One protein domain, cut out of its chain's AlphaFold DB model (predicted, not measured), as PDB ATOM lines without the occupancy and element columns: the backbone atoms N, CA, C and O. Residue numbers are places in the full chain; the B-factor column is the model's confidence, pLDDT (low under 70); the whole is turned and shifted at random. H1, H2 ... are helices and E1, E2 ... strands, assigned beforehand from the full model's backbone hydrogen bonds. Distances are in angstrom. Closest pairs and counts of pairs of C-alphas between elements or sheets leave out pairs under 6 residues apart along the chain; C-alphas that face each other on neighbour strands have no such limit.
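Overview. This is residues 125 to 211 of the 213 residues of an uncharacterized protein of Burkholderia sp. Bp8963 (UniProt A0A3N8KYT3). A strongly twisted five-stranded sheet is packed round by helices: the two long ones, H3 on E1 and H4 on E3, make an open V, with short H1 between its open ends and H2 packed on E4. The printed part has 87 residues, with four named helices and five named strands in the order E1 E2 E3 H1 E4 E5 H2 H3 H4 along the chain; the class is mixed, helices and strands. The sheet, E1 E2 E3 E4 E5 in order, is antiparallel. The whole is compact, with a radius of gyration of the C-alphas of 12.1 A and spans of 31 by 29 by 25 A.

Along the chain. Find C-alpha 127 at (12.811, -28.269, 9.501), where E1 begins and runs to 129. Read on through E2, 133 to 136, and E3, 141 to 147, 19.3 A long. Next come H1, 155 to 158, E4, 159 to 163, 13.2 A, E5, 166 to 169, and H2, 170 to 176. H3, 181 to 194, is 19.9 A long; H4, 197 to 211, 21.4 A, ends at C-alpha 211 (1.598, -35.418, -13.335).

Arrangement. E1 E2 E3 form a meander, each strand the antiparallel neighbour of the one before: look at N 128 and O 135, 3.0 A, and N 143 and O 134, 2.8 A. The pairing of E3 is staggered, with E2 over residues 141 to 144 and with E4 over residues 145 to 147, where N 146 and O 160 are within hydrogen-bond range at 2.8 A; E4 and E5 are a hairpin, N 161 and O 168 at 2.9 A. H4 comes closest to E3 at C-alphas 147 and 210, 5.2 A; H3 only grazes the sheet, C-alphas 129 and 188 being the closest to E1, 6.2 A. H1 touches H4, with residues 207 to 211 of H4 alone, closest C-alphas 158 and 210, 5.5 A, and touches H2, C-alphas 157 and 171, 6.3 A. H3 and H4 are close but not clearly touching, at a steep tilt of 39 degrees, opposite ways, closest C-alphas 192 and 200, 7.0 A. In H2, H3 and H4 every O i to N i+4 pair is within hydrogen-bond range; H1 is too short for one.

Size, cuts and confidence. The C-alphas of Glu 138 and Ser 211 are the farthest apart, 33.7 A. The printed part has no cut and no long link. Its mean pLDDT is 78.0; look for values under 70 at residues 125 to 126, 137 to 139, 149 to 153, 178 and 210 to 211.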
ATOM      1  N   ILE A 125      17.240 -31.518  13.374       55.59
ATOM      2  CA  ILE A 125      17.655 -30.407  12.551       55.59
ATOM      3  C   ILE A 125      16.382 -29.627  12.182       55.59
ATOM      4  O   ILE A 125      15.506 -30.188  11.513       55.59
ATOM      5  N   GLU A 126      16.268 -28.385  12.672       65.56
ATOM      6  CA  GLU A 126      15.090 -27.532  12.483       65.56
ATOM      7  C   GLU A 126      14.632 -27.619  11.026       65.56
ATOM      8  O   GLU A 126      15.405 -27.352  10.101       65.56
ATOM      9  N   THR A 127      13.401 -28.094  10.827       73.12
ATOM     10  CA  THR A 127      12.811 -28.269   9.501       73.12
ATOM     11  C   THR A 127      11.550 -27.423   9.423       73.12
ATOM     12  O   THR A 127      10.556 -27.730  10.081       73.12
ATOM     13  N   ALA A 128      11.598 -26.354   8.632       79.94
ATOM     14  CA  ALA A 128      10.451 -25.492   8.369       79.94
ATOM     15  C   ALA A 128       9.915 -25.764   6.960       79.94
ATOM     16  O   ALA A 128      10.681 -25.838   5.998       79.94
ATOM     17  N   PHE A 129       8.599 -25.928   6.852       80.94
ATOM     18  CA  PHE A 129       7.921 -26.176   5.583       80.94
ATOM     19  C   PHE A 129       7.370 -24.875   5.020       80.94
ATOM     20  O   PHE A 129       6.730 -24.098   5.731       80.94
ATOM     21  N   HIS A 130       7.621 -24.661   3.736       82.62
ATOM     22  CA  HIS A 130       7.128 -23.542   2.954       82.62
ATOM     23  C   HIS A 130       6.369 -24.100   1.750       82.62
ATOM     24  O   HIS A 130       6.457 -25.279   1.420       82.62
ATOM     25  N   VAL A 131       5.592 -23.257   1.082       83.31
ATOM     26  CA  VAL A 131       4.763 -23.695  -0.053       83.31
ATOM     27  C   VAL A 131       5.590 -24.092  -1.268       83.31
ATOM     28  O   VAL A 131       5.187 -24.972  -2.031       83.31
ATOM     29  N   ASP A 132       6.741 -23.452  -1.418       81.81
ATOM     30  CA  ASP A 132       7.684 -23.532  -2.527       81.81
ATOM     31  C   ASP A 132       8.981 -24.270  -2.159       81.81
ATOM     32  O   ASP A 132       9.855 -24.448  -3.009       81.81
ATOM     33  N   GLY A 133       9.124 -24.730  -0.916       86.25
ATOM     34  CA  GLY A 133      10.332 -25.407  -0.480       86.25
ATOM     35  C   GLY A 133      10.347 -25.793   0.987       86.25
ATOM     36  O   GLY A 133       9.380 -25.669   1.732       86.25
ATOM     37  N   VAL A 134      11.500 -26.277   1.416       85.38
ATOM     38  CA  VAL A 134      11.745 -26.709   2.786       85.38
ATOM     39  C   VAL A 134      13.079 -26.162   3.252       85.38
ATOM     40  O   VAL A 134      14.059 -26.116   2.508       85.38
ATOM     41  N   THR A 135      13.116 -25.752   4.505       86.88
ATOM     42  CA  THR A 135      14.297 -25.173   5.121       86.88
ATOM     43  C   THR A 135      14.847 -26.153   6.141       86.88
ATOM     44  O   THR A 135      14.091 -26.614   6.991       86.88
ATOM     45  N   PHE A 136      16.141 -26.480   6.064       82.00
ATOM     46  CA  PHE A 136      16.809 -27.379   7.014       82.00
ATOM     47  C   PHE A 136      17.941 -26.678   7.761       82.00
ATOM     48  O   PHE A 136      18.664 -25.857   7.186       82.00
ATOM     49  N   GLY A 137      18.210 -27.135   8.980       68.81
ATOM     50  CA  GLY A 137      19.414 -26.745   9.712       68.81
ATOM     51  C   GLY A 137      19.166 -25.590  10.657       68.81
ATOM     52  O   GLY A 137      18.313 -24.748  10.406       68.81
ATOM     53  N   GLU A 138      20.035 -25.476  11.656       60.38
ATOM     54  CA  GLU A 138      20.181 -24.256  12.461       60.38
ATOM     55  C   GLU A 138      20.502 -23.034  11.581       60.38
ATOM     56  O   GLU A 138      20.081 -21.917  11.858       60.38
ATOM     57  N   LYS A 139      21.190 -23.254  10.449       68.94
ATOM     58  CA  LYS A 139      21.494 -22.217   9.447       68.94
ATOM     59  C   LYS A 139      20.324 -21.878   8.516       68.94
ATOM     60  O   LYS A 139      20.509 -21.068   7.612       68.94
ATOM     61  N   ARG A 140      19.162 -22.520   8.681       76.88
ATOM     62  CA  ARG A 140      17.952 -22.302   7.876       76.88
ATOM     63  C   ARG A 140      18.217 -22.271   6.365       76.88
ATOM     64  O   ARG A 140      17.797 -21.360   5.655       76.88
ATOM     65  N   LYS A 141      18.926 -23.279   5.849       82.44
ATOM     66  CA  LYS A 141      19.207 -23.362   4.412       82.44
ATOM     67  C   LYS A 141      17.943 -23.785   3.665       82.44
ATOM     68  O   LYS A 141      17.413 -24.862   3.935       82.44
ATOM     69  N   PHE A 142      17.500 -22.946   2.733       86.31
ATOM     70  CA  PHE A 142      16.312 -23.174   1.913       86.31
ATOM     71  C   PHE A 142      16.604 -24.106   0.732       86.31
ATOM     72  O   PHE A 142      17.616 -23.965   0.041       86.31
ATOM     73  N   TYR A 143      15.691 -25.043   0.494       87.88
ATOM     74  CA  TYR A 143      15.688 -25.954  -0.642       87.88
ATOM     75  C   TYR A 143      14.338 -25.852  -1.340       87.88
ATOM     76  O   TYR A 143      13.323 -26.290  -0.798       87.88
ATOM     77  N   ALA A 144      14.340 -25.293  -2.549       88.12
ATOM     78  CA  ALA A 144      13.142 -25.217  -3.371       88.12
ATOM     79  C   ALA A 144      12.642 -26.621  -3.733       88.12
ATOM     80  O   ALA A 144      13.440 -27.530  -4.006       88.12
ATOM     81  N   TYR A 145      11.322 -26.782  -3.766       88.88
ATOM     82  CA  TYR A 145      10.713 -27.991  -4.292       88.88
ATOM     83  C   TYR A 145      10.944 -28.095  -5.793       88.88
ATOM     84  O   TYR A 145      10.866 -27.124  -6.544       88.88
ATOM     85  N   VAL A 146      11.219 -29.315  -6.229       87.88
ATOM     86  CA  VAL A 146      11.286 -29.697  -7.635       87.88
ATOM     87  C   VAL A 146      10.299 -30.824  -7.884       87.88
ATOM     88  O   VAL A 146       9.975 -31.585  -6.970       87.88
ATOM     89  N   SER A 147       9.832 -30.948  -9.123       84.94
ATOM     90  CA  SER A 147       9.060 -32.119  -9.525       84.94
ATOM     91  C   SER A 147       9.934 -33.372  -9.419       84.94
ATOM     92  O   SER A 147      11.110 -33.369  -9.802       84.94
ATOM     93  N   CYS A 148       9.366 -34.433  -8.863       80.75
ATOM     94  CA  CYS A 148       9.985 -35.737  -8.726       80.75
ATOM     95  C   CYS A 148       9.021 -36.801  -9.253       80.75
ATOM     96  O   CYS A 148       7.848 -36.821  -8.882       80.75
ATOM     97  N   SER A 149       9.515 -37.692 -10.114       69.81
ATOM     98  CA  SER A 149       8.722 -38.818 -10.602       69.81
ATOM     99  C   SER A 149       8.494 -39.811  -9.465       69.81
ATOM    100  O   SER A 149       9.445 -40.426  -8.978       69.81
ATOM    101  N   SER A 150       7.238 -39.979  -9.068       67.94
ATOM    102  CA  SER A 150       6.804 -40.972  -8.090       67.94
ATOM    103  C   SER A 150       5.798 -41.920  -8.735       67.94
ATOM    104  O   SER A 150       5.038 -41.510  -9.604       67.94
ATOM    105  N   TYR A 151       5.787 -43.179  -8.293       58.81
ATOM    106  CA  TYR A 151       4.755 -44.161  -8.655       58.81
ATOM    107  C   TYR A 151       3.424 -43.921  -7.921       58.81
ATOM    108  O   TYR A 151       2.443 -44.602  -8.193       58.81
ATOM    109  N   ASP A 152       3.407 -43.001  -6.956       68.19
ATOM    110  CA  ASP A 152       2.234 -42.654  -6.157       68.19
ATOM    111  C   ASP A 152       1.617 -41.344  -6.663       68.19
ATOM    112  O   ASP A 152       2.297 -40.316  -6.740       68.19
ATOM    113  N   ASP A 153       0.322 -41.384  -6.981       67.81
ATOM    114  CA  ASP A 153      -0.420 -40.258  -7.552       67.81
ATOM    115  C   ASP A 153      -0.685 -39.120  -6.569       67.81
ATOM    116  O   ASP A 153      -1.116 -38.034  -6.970       67.81
ATOM    117  N   ARG A 154      -0.436 -39.328  -5.273       73.88
ATOM    118  CA  ARG A 154      -0.731 -38.304  -4.275       73.88
ATOM    119  C   ARG A 154       0.243 -37.122  -4.410       73.88
ATOM    120  O   ARG A 154       1.456 -37.316  -4.531       73.88
ATOM    121  N   PRO A 155      -0.257 -35.875  -4.332       71.81
ATOM    122  CA  PRO A 155       0.493 -34.678  -4.724       71.81
ATOM    123  C   PRO A 155       1.777 -34.460  -3.912       71.81
ATOM    124  O   PRO A 155       2.774 -33.988  -4.445       71.81
ATOM    125  N   TRP A 156       1.799 -34.867  -2.642       74.25
ATOM    126  CA  TRP A 156       2.977 -34.747  -1.777       74.25
ATOM    127  C   TRP A 156       4.140 -35.670  -2.153       74.25
ATOM    128  O   TRP A 156       5.286 -35.349  -1.840       74.25
ATOM    129  N   TYR A 157       3.887 -36.788  -2.840       77.75
ATOM    130  CA  TYR A 157       4.955 -37.671  -3.320       77.75
ATOM    131  C   TYR A 157       5.594 -37.181  -4.621       77.75
ATOM    132  O   TYR A 157       6.667 -37.657  -4.985       77.75
ATOM    133  N   ARG A 158       4.979 -36.200  -5.291       81.56
ATOM    134  CA  ARG A 158       5.502 -35.583  -6.517       81.56
ATOM    135  C   ARG A 158       6.533 -34.490  -6.241       81.56
ATOM    136  O   ARG A 158       7.135 -33.963  -7.172       81.56
ATOM    137  N   PHE A 159       6.760 -34.149  -4.972       85.38
ATOM    138  CA  PHE A 159       7.795 -33.204  -4.580       85.38
ATOM    139  C   PHE A 159       9.123 -33.907  -4.310       85.38
ATOM    140  O   PHE A 159       9.195 -34.962  -3.679       85.38
ATOM    141  N   GLY A 160      10.200 -33.265  -4.738       86.94
ATOM    142  CA  GLY A 160      11.568 -33.574  -4.359       86.94
ATOM    143  C   GLY A 160      12.347 -32.306  -4.047       86.94
ATOM    144  O   GLY A 160      11.845 -31.193  -4.180       86.94
ATOM    145  N   ILE A 161      13.600 -32.479  -3.650       89.31
ATOM    146  CA  ILE A 161      14.567 -31.391  -3.489       89.31
ATOM    147  C   ILE A 161      15.871 -31.755  -4.188       89.31
ATOM    148  O   ILE A 161      16.208 -32.934  -4.312       89.31
ATOM    149  N   ARG A 162      16.634 -30.750  -4.624       88.06
ATOM    150  CA  ARG A 162      17.985 -30.977  -5.150       88.06
ATOM    151  C   ARG A 162      19.013 -30.988  -4.024       88.06
ATOM    152  O   ARG A 162      19.224 -29.976  -3.359       88.06
ATOM    153  N   LEU A 163      19.697 -32.116  -3.862       81.50
ATOM    154  CA  LEU A 163      20.833 -32.288  -2.961       81.50
ATOM    155  C   LEU A 163      22.039 -32.753  -3.773       81.50
ATOM    156  O   LEU A 163      21.977 -33.783  -4.435       81.50
ATOM    157  N   ALA A 164      23.126 -31.975  -3.740       81.44
ATOM    158  CA  ALA A 164      24.369 -32.277  -4.464       81.44
ATOM    159  C   ALA A 164      24.154 -32.626  -5.957       81.44
ATOM    160  O   ALA A 164      24.770 -33.540  -6.489       81.44
ATOM    161  N   GLY A 165      23.238 -31.918  -6.627       81.25
ATOM    162  CA  GLY A 165      22.912 -32.138  -8.043       81.25
ATOM    163  C   GLY A 165      21.904 -33.262  -8.316       81.25
ATOM    164  O   GLY A 165      21.370 -33.323  -9.418       81.25
ATOM    165  N   MET A 166      21.568 -34.090  -7.324       83.88
ATOM    166  CA  MET A 166      20.572 -35.156  -7.454       83.88
ATOM    167  C   MET A 166      19.200 -34.713  -6.947       83.88
ATOM    168  O   MET A 166      19.097 -33.995  -5.951       83.88
ATOM    169  N   VAL A 167      18.133 -35.159  -7.614       86.31
ATOM    170  CA  VAL A 167      16.756 -34.974  -7.138       86.31
ATOM    171  C   VAL A 167      16.425 -36.092  -6.160       86.31
ATOM    172  O   VAL A 167      16.383 -37.261  -6.535       86.31
ATOM    173  N   VAL A 168      16.179 -35.728  -4.905       85.38
ATOM    174  CA  VAL A 168      15.786 -36.664  -3.851       85.38
ATOM    175  C   VAL A 168      14.293 -36.489  -3.575       85.38
ATOM    176  O   VAL A 168      13.873 -35.360  -3.300       85.38
ATOM    177  N   PRO A 169      13.483 -37.566  -3.616       86.25
ATOM    178  CA  PRO A 169      12.067 -37.492  -3.269       86.25
ATOM    179  C   PRO A 169      11.868 -36.947  -1.854       86.25
ATOM    180  O   PRO A 169      12.534 -37.389  -0.911       86.25
ATOM    181  N   LEU A 170      10.920 -36.024  -1.688       84.06
ATOM    182  CA  LEU A 170      10.681 -35.351  -0.414       84.06
ATOM    183  C   LEU A 170      10.306 -36.357   0.679       84.06
ATOM    184  O   LEU A 170      10.784 -36.232   1.799       84.06
ATOM    185  N   ALA A 171       9.554 -37.408   0.346       79.94
ATOM    186  CA  ALA A 171       9.201 -38.475   1.282       79.94
ATOM    187  C   ALA A 171      10.420 -39.137   1.950       79.94
ATOM    188  O   ALA A 171      10.404 -39.371   3.158       79.94
ATOM    189  N   HIS A 172      11.503 -39.382   1.202       80.19
ATOM    190  CA  HIS A 172      12.740 -39.919   1.776       80.19
ATOM    191  C   HIS A 172      13.413 -38.910   2.704       80.19
ATOM    192  O   HIS A 172      13.914 -39.270   3.766       80.19
ATOM    193  N   VAL A 173      13.392 -37.632   2.324       78.69
ATOM    194  CA  VAL A 173      13.957 -36.556   3.140       78.69
ATOM    195  C   VAL A 173      13.183 -36.401   4.446       78.69
ATOM    196  O   VAL A 173      13.798 -36.312   5.503       78.69
ATOM    197  N   LEU A 174      11.851 -36.437   4.395       77.88
ATOM    198  CA  LEU A 174      10.979 -36.404   5.568       77.88
ATOM    199  C   LEU A 174      11.257 -37.587   6.504       77.88
ATOM    200  O   LEU A 174      11.471 -37.380   7.698       77.88
ATOM    201  N   ALA A 175      11.359 -38.803   5.955       75.25
ATOM    202  CA  ALA A 175      11.673 -40.004   6.724       75.25
ATOM    203  C   ALA A 175      13.033 -39.908   7.437       75.25
ATOM    204  O   ALA A 175      13.118 -40.187   8.631       75.25
ATOM    205  N   MET A 176      14.084 -39.441   6.747       70.94
ATOM    206  CA  MET A 176      15.403 -39.214   7.360       70.94
ATOM    207  C   MET A 176      15.374 -38.151   8.467       70.94
ATOM    208  O   MET A 176      16.199 -38.180   9.376       70.94
ATOM    209  N   ARG A 177      14.436 -37.201   8.393       72.62
ATOM    210  CA  ARG A 177      14.249 -36.127   9.379       72.62
ATOM    211  C   ARG A 177      13.295 -36.508  10.514       72.62
ATOM    212  O   ARG A 177      13.001 -35.658  11.347       72.62
ATOM    213  N   GLY A 178      12.788 -37.743  10.537       68.25
ATOM    214  CA  GLY A 178      11.792 -38.180  11.517       68.25
ATOM    215  C   GLY A 178      10.439 -37.469  11.379       68.25
ATOM    216  O   GLY A 178       9.658 -37.459  12.325       68.25
ATOM    217  N   VAL A 179      10.154 -36.863  10.221       75.19
ATOM    218  CA  VAL A 179       8.880 -36.193   9.944       75.19
ATOM    219  C   VAL A 179       7.961 -37.168   9.217       75.19
ATOM    220  O   VAL A 179       8.242 -37.592   8.096       75.19
ATOM    221  N   GLY A 180       6.844 -37.521   9.852       75.44
ATOM    222  CA  GLY A 180       5.805 -38.341   9.229       75.44
ATOM    223  C   GLY A 180       5.056 -37.589   8.124       75.44
ATOM    224  O   GLY A 180       4.929 -36.364   8.169       75.44
ATOM    225  N   ILE A 181       4.508 -38.319   7.147       76.88
ATOM    226  CA  ILE A 181       3.821 -37.703   6.000       76.88
ATOM    227  C   ILE A 181       2.584 -36.892   6.412       76.88
ATOM    228  O   ILE A 181       2.365 -35.815   5.870       76.88
ATOM    229  N   ASN A 182       1.832 -37.326   7.428       74.38
ATOM    230  CA  ASN A 182       0.673 -36.573   7.928       74.38
ATOM    231  C   ASN A 182       1.088 -35.254   8.588       74.38
ATOM    232  O   ASN A 182       0.469 -34.222   8.353       74.38
ATOM    233  N   GLN A 183       2.200 -35.261   9.330       76.12
ATOM    234  CA  GLN A 183       2.757 -34.043   9.916       76.12
ATOM    235  C   GLN A 183       3.234 -33.067   8.832       76.12
ATOM    236  O   GLN A 183       3.123 -31.853   8.997       76.12
ATOM    237  N   PHE A 184       3.752 -33.588   7.715       81.81
ATOM    238  CA  PHE A 184       4.031 -32.773   6.540       81.81
ATOM    239  C   PHE A 184       2.743 -32.201   5.940       81.81
ATOM    240  O   PHE A 184       2.672 -30.992   5.785       81.81
ATOM    241  N   ILE A 185       1.724 -33.025   5.670       80.88
ATOM    242  CA  ILE A 185       0.445 -32.591   5.082       80.88
ATOM    243  C   ILE A 185      -0.199 -31.473   5.912       80.88
ATOM    244  O   ILE A 185      -0.626 -30.466   5.353       80.88
ATOM    245  N   GLU A 186      -0.230 -31.602   7.238       80.00
ATOM    246  CA  GLU A 186      -0.785 -30.573   8.124       80.00
ATOM    247  C   GLU A 186       0.003 -29.259   8.056       80.00
ATOM    248  O   GLU A 186      -0.581 -28.181   7.903       80.00
ATOM    249  N   ARG A 187       1.338 -29.328   8.146       79.38
ATOM    250  CA  ARG A 187       2.206 -28.139   8.098       79.38
ATOM    251  C   ARG A 187       2.204 -27.480   6.721       79.38
ATOM    252  O   ARG A 187       2.226 -26.257   6.623       79.38
ATOM    253  N   ASP A 188       2.146 -28.285   5.673       79.94
ATOM    254  CA  ASP A 188       2.058 -27.854   4.285       79.94
ATOM    255  C   ASP A 188       0.705 -27.188   4.001       79.94
ATOM    256  O   ASP A 188       0.679 -26.090   3.451       79.94
ATOM    257  N   ALA A 189      -0.411 -27.745   4.483       80.50
ATOM    258  CA  ALA A 189      -1.724 -27.111   4.378       80.50
ATOM    259  C   ALA A 189      -1.754 -25.728   5.057       80.50
ATOM    260  O   ALA A 189      -2.272 -24.762   4.490       80.50
ATOM    261  N   GLN A 190      -1.138 -25.602   6.238       79.25
ATOM    262  CA  GLN A 190      -0.991 -24.312   6.923       79.25
ATOM    263  C   GLN A 190      -0.103 -23.333   6.141       79.25
ATOM    264  O   GLN A 190      -0.415 -22.141   6.071       79.25
ATOM    265  N   ALA A 191       0.979 -23.815   5.524       79.00
ATOM    266  CA  ALA A 191       1.835 -22.998   4.671       79.00
ATOM    267  C   ALA A 191       1.064 -22.498   3.435       79.00
ATOM    268  O   ALA A 191       1.115 -21.310   3.118       79.00
ATOM    269  N   VAL A 192       0.281 -23.368   2.785       79.31
ATOM    270  CA  VAL A 192      -0.549 -23.041   1.610       79.31
ATOM    271  C   VAL A 192      -1.568 -21.953   1.929       79.31
ATOM    272  O   VAL A 192      -1.711 -21.000   1.156       79.31
ATOM    273  N   GLN A 193      -2.227 -22.030   3.086       77.94
ATOM    274  CA  GLN A 193      -3.177 -21.005   3.527       77.94
ATOM    275  C   GLN A 193      -2.527 -19.626   3.695       77.94
ATOM    276  O   GLN A 193      -3.159 -18.619   3.383       77.94
ATOM    277  N   ARG A 194      -1.263 -19.572   4.125       76.94
ATOM    278  CA  ARG A 194      -0.533 -18.322   4.397       76.94
ATOM    279  C   ARG A 194       0.268 -17.787   3.208       76.94
ATOM    280  O   ARG A 194       0.752 -16.663   3.272       76.94
ATOM    281  N   ALA A 195       0.425 -18.573   2.147       79.12
ATOM    282  CA  ALA A 195       1.251 -18.191   1.011       79.12
ATOM    283  C   ALA A 195       0.628 -17.125   0.112       79.12
ATOM    284  O   ALA A 195      -0.586 -17.089  -0.112       79.12
ATOM    285  N   ALA A 196       1.515 -16.315  -0.467       80.56
ATOM    286  CA  ALA A 196       1.176 -15.364  -1.509       80.56
ATOM    287  C   ALA A 196       0.716 -16.087  -2.786       80.56
ATOM    288  O   ALA A 196       1.049 -17.249  -3.038       80.56
ATOM    289  N   ARG A 197      -0.042 -15.375  -3.624       78.38
ATOM    290  CA  ARG A 197      -0.613 -15.913  -4.867       78.38
ATOM    291  C   ARG A 197       0.450 -16.523  -5.792       78.38
ATOM    292  O   ARG A 197       0.274 -17.646  -6.251       78.38
ATOM    293  N   GLU A 198       1.577 -15.843  -5.974       78.25
ATOM    294  CA  GLU A 198       2.681 -16.290  -6.839       78.25
ATOM    295  C   GLU A 198       3.316 -17.614  -6.372       78.25
ATOM    296  O   GLU A 198       3.685 -18.471  -7.182       78.25
ATOM    297  N   GLN A 199       3.385 -17.839  -5.058       76.19
ATOM    298  CA  GLN A 199       3.915 -19.082  -4.486       76.19
ATOM    299  C   GLN A 199       2.958 -20.257  -4.714       76.19
ATOM    300  O   GLN A 199       3.392 -21.379  -4.984       76.19
ATOM    301  N   ARG A 200       1.643 -20.005  -4.669       78.75
ATOM    302  CA  ARG A 200       0.626 -21.013  -5.002       78.75
ATOM    303  C   ARG A 200       0.664 -21.380  -6.486       78.75
ATOM    304  O   ARG A 200       0.583 -22.558  -6.817       78.75
ATOM    305  N   GLU A 201       0.843 -20.398  -7.367       81.19
ATOM    306  CA  GLU A 201       0.959 -20.625  -8.815       81.19
ATOM    307  C   GLU A 201       2.221 -21.431  -9.166       81.19
ATOM    308  O   GLU A 201       2.159 -22.381  -9.948       81.19
ATOM    309  N   THR A 202       3.354 -21.126  -8.527       79.25
ATOM    310  CA  THR A 202       4.599 -21.904  -8.673       79.25
ATOM    311  C   THR A 202       4.406 -23.360  -8.248       79.25
ATOM    312  O   THR A 202       4.843 -24.285  -8.933       79.25
ATOM    313  N   ARG A 203       3.690 -23.580  -7.143       77.94
ATOM    314  CA  ARG A 203       3.382 -24.920  -6.646       77.94
ATOM    315  C   ARG A 203       2.475 -25.715  -7.585       77.94
ATOM    316  O   ARG A 203       2.726 -26.899  -7.793       77.94
ATOM    317  N   MET A 204       1.446 -25.088  -8.154       80.56
ATOM    318  CA  MET A 204       0.562 -25.747  -9.122       80.56
ATOM    319  C   MET A 204       1.348 -26.253 -10.334       80.56
ATOM    320  O   MET A 204       1.223 -27.421 -10.695       80.56
ATOM    321  N   LYS A 205       2.266 -25.434 -10.865       81.88
ATOM    322  CA  LYS A 205       3.157 -25.838 -11.965       81.88
ATOM    323  C   LYS A 205       4.017 -27.055 -11.616       81.88
ATOM    324  O   LYS A 205       4.238 -27.912 -12.466       81.88
ATOM    325  N   LEU A 206       4.497 -27.162 -10.373       79.50
ATOM    326  CA  LEU A 206       5.274 -28.324  -9.917       79.50
ATOM    327  C   LEU A 206       4.430 -29.604  -9.868       79.50
ATOM    328  O   LEU A 206       4.907 -30.667 -10.266       79.50
ATOM    329  N   LEU A 207       3.182 -29.503  -9.404       77.62
ATOM    330  CA  LEU A 207       2.251 -30.632  -9.335       77.62
ATOM    331  C   LEU A 207       1.831 -31.121 -10.725       77.62
ATOM    332  O   LEU A 207       1.774 -32.331 -10.950       77.62
ATOM    333  N   GLU A 208       1.587 -30.194 -11.651       76.88
ATOM    334  CA  GLU A 208       1.279 -30.483 -13.057       76.88
ATOM    335  C   GLU A 208       2.478 -31.119 -13.769       76.88
ATOM    336  O   GLU A 208       2.337 -32.167 -14.399       76.88
ATOM    337  N   ALA A 209       3.681 -30.563 -13.592       71.88
ATOM    338  CA  ALA A 209       4.910 -31.113 -14.162       71.88
ATOM    339  C   ALA A 209       5.240 -32.518 -13.630       71.88
ATOM    340  O   ALA A 209       5.875 -33.309 -14.322       71.88
ATOM    341  N   GLY A 210       4.838 -32.838 -12.397       60.94
ATOM    342  CA  GLY A 210       4.941 -34.185 -11.826       60.94
ATOM    343  C   GLY A 210       3.825 -35.141 -12.256       60.94
ATOM    344  O   GLY A 210       3.956 -36.341 -12.038       60.94
ATOM    345  N   SER A 211       2.741 -34.630 -12.851       57.28
ATOM    346  CA  SER A 211       1.598 -35.418 -13.335       57.28
ATOM    347  C   SER A 211       1.724 -35.857 -14.791       57.28
ATOM    348  O   SER A 211       0.966 -36.718 -15.222       57.28
TER     349      SER A 211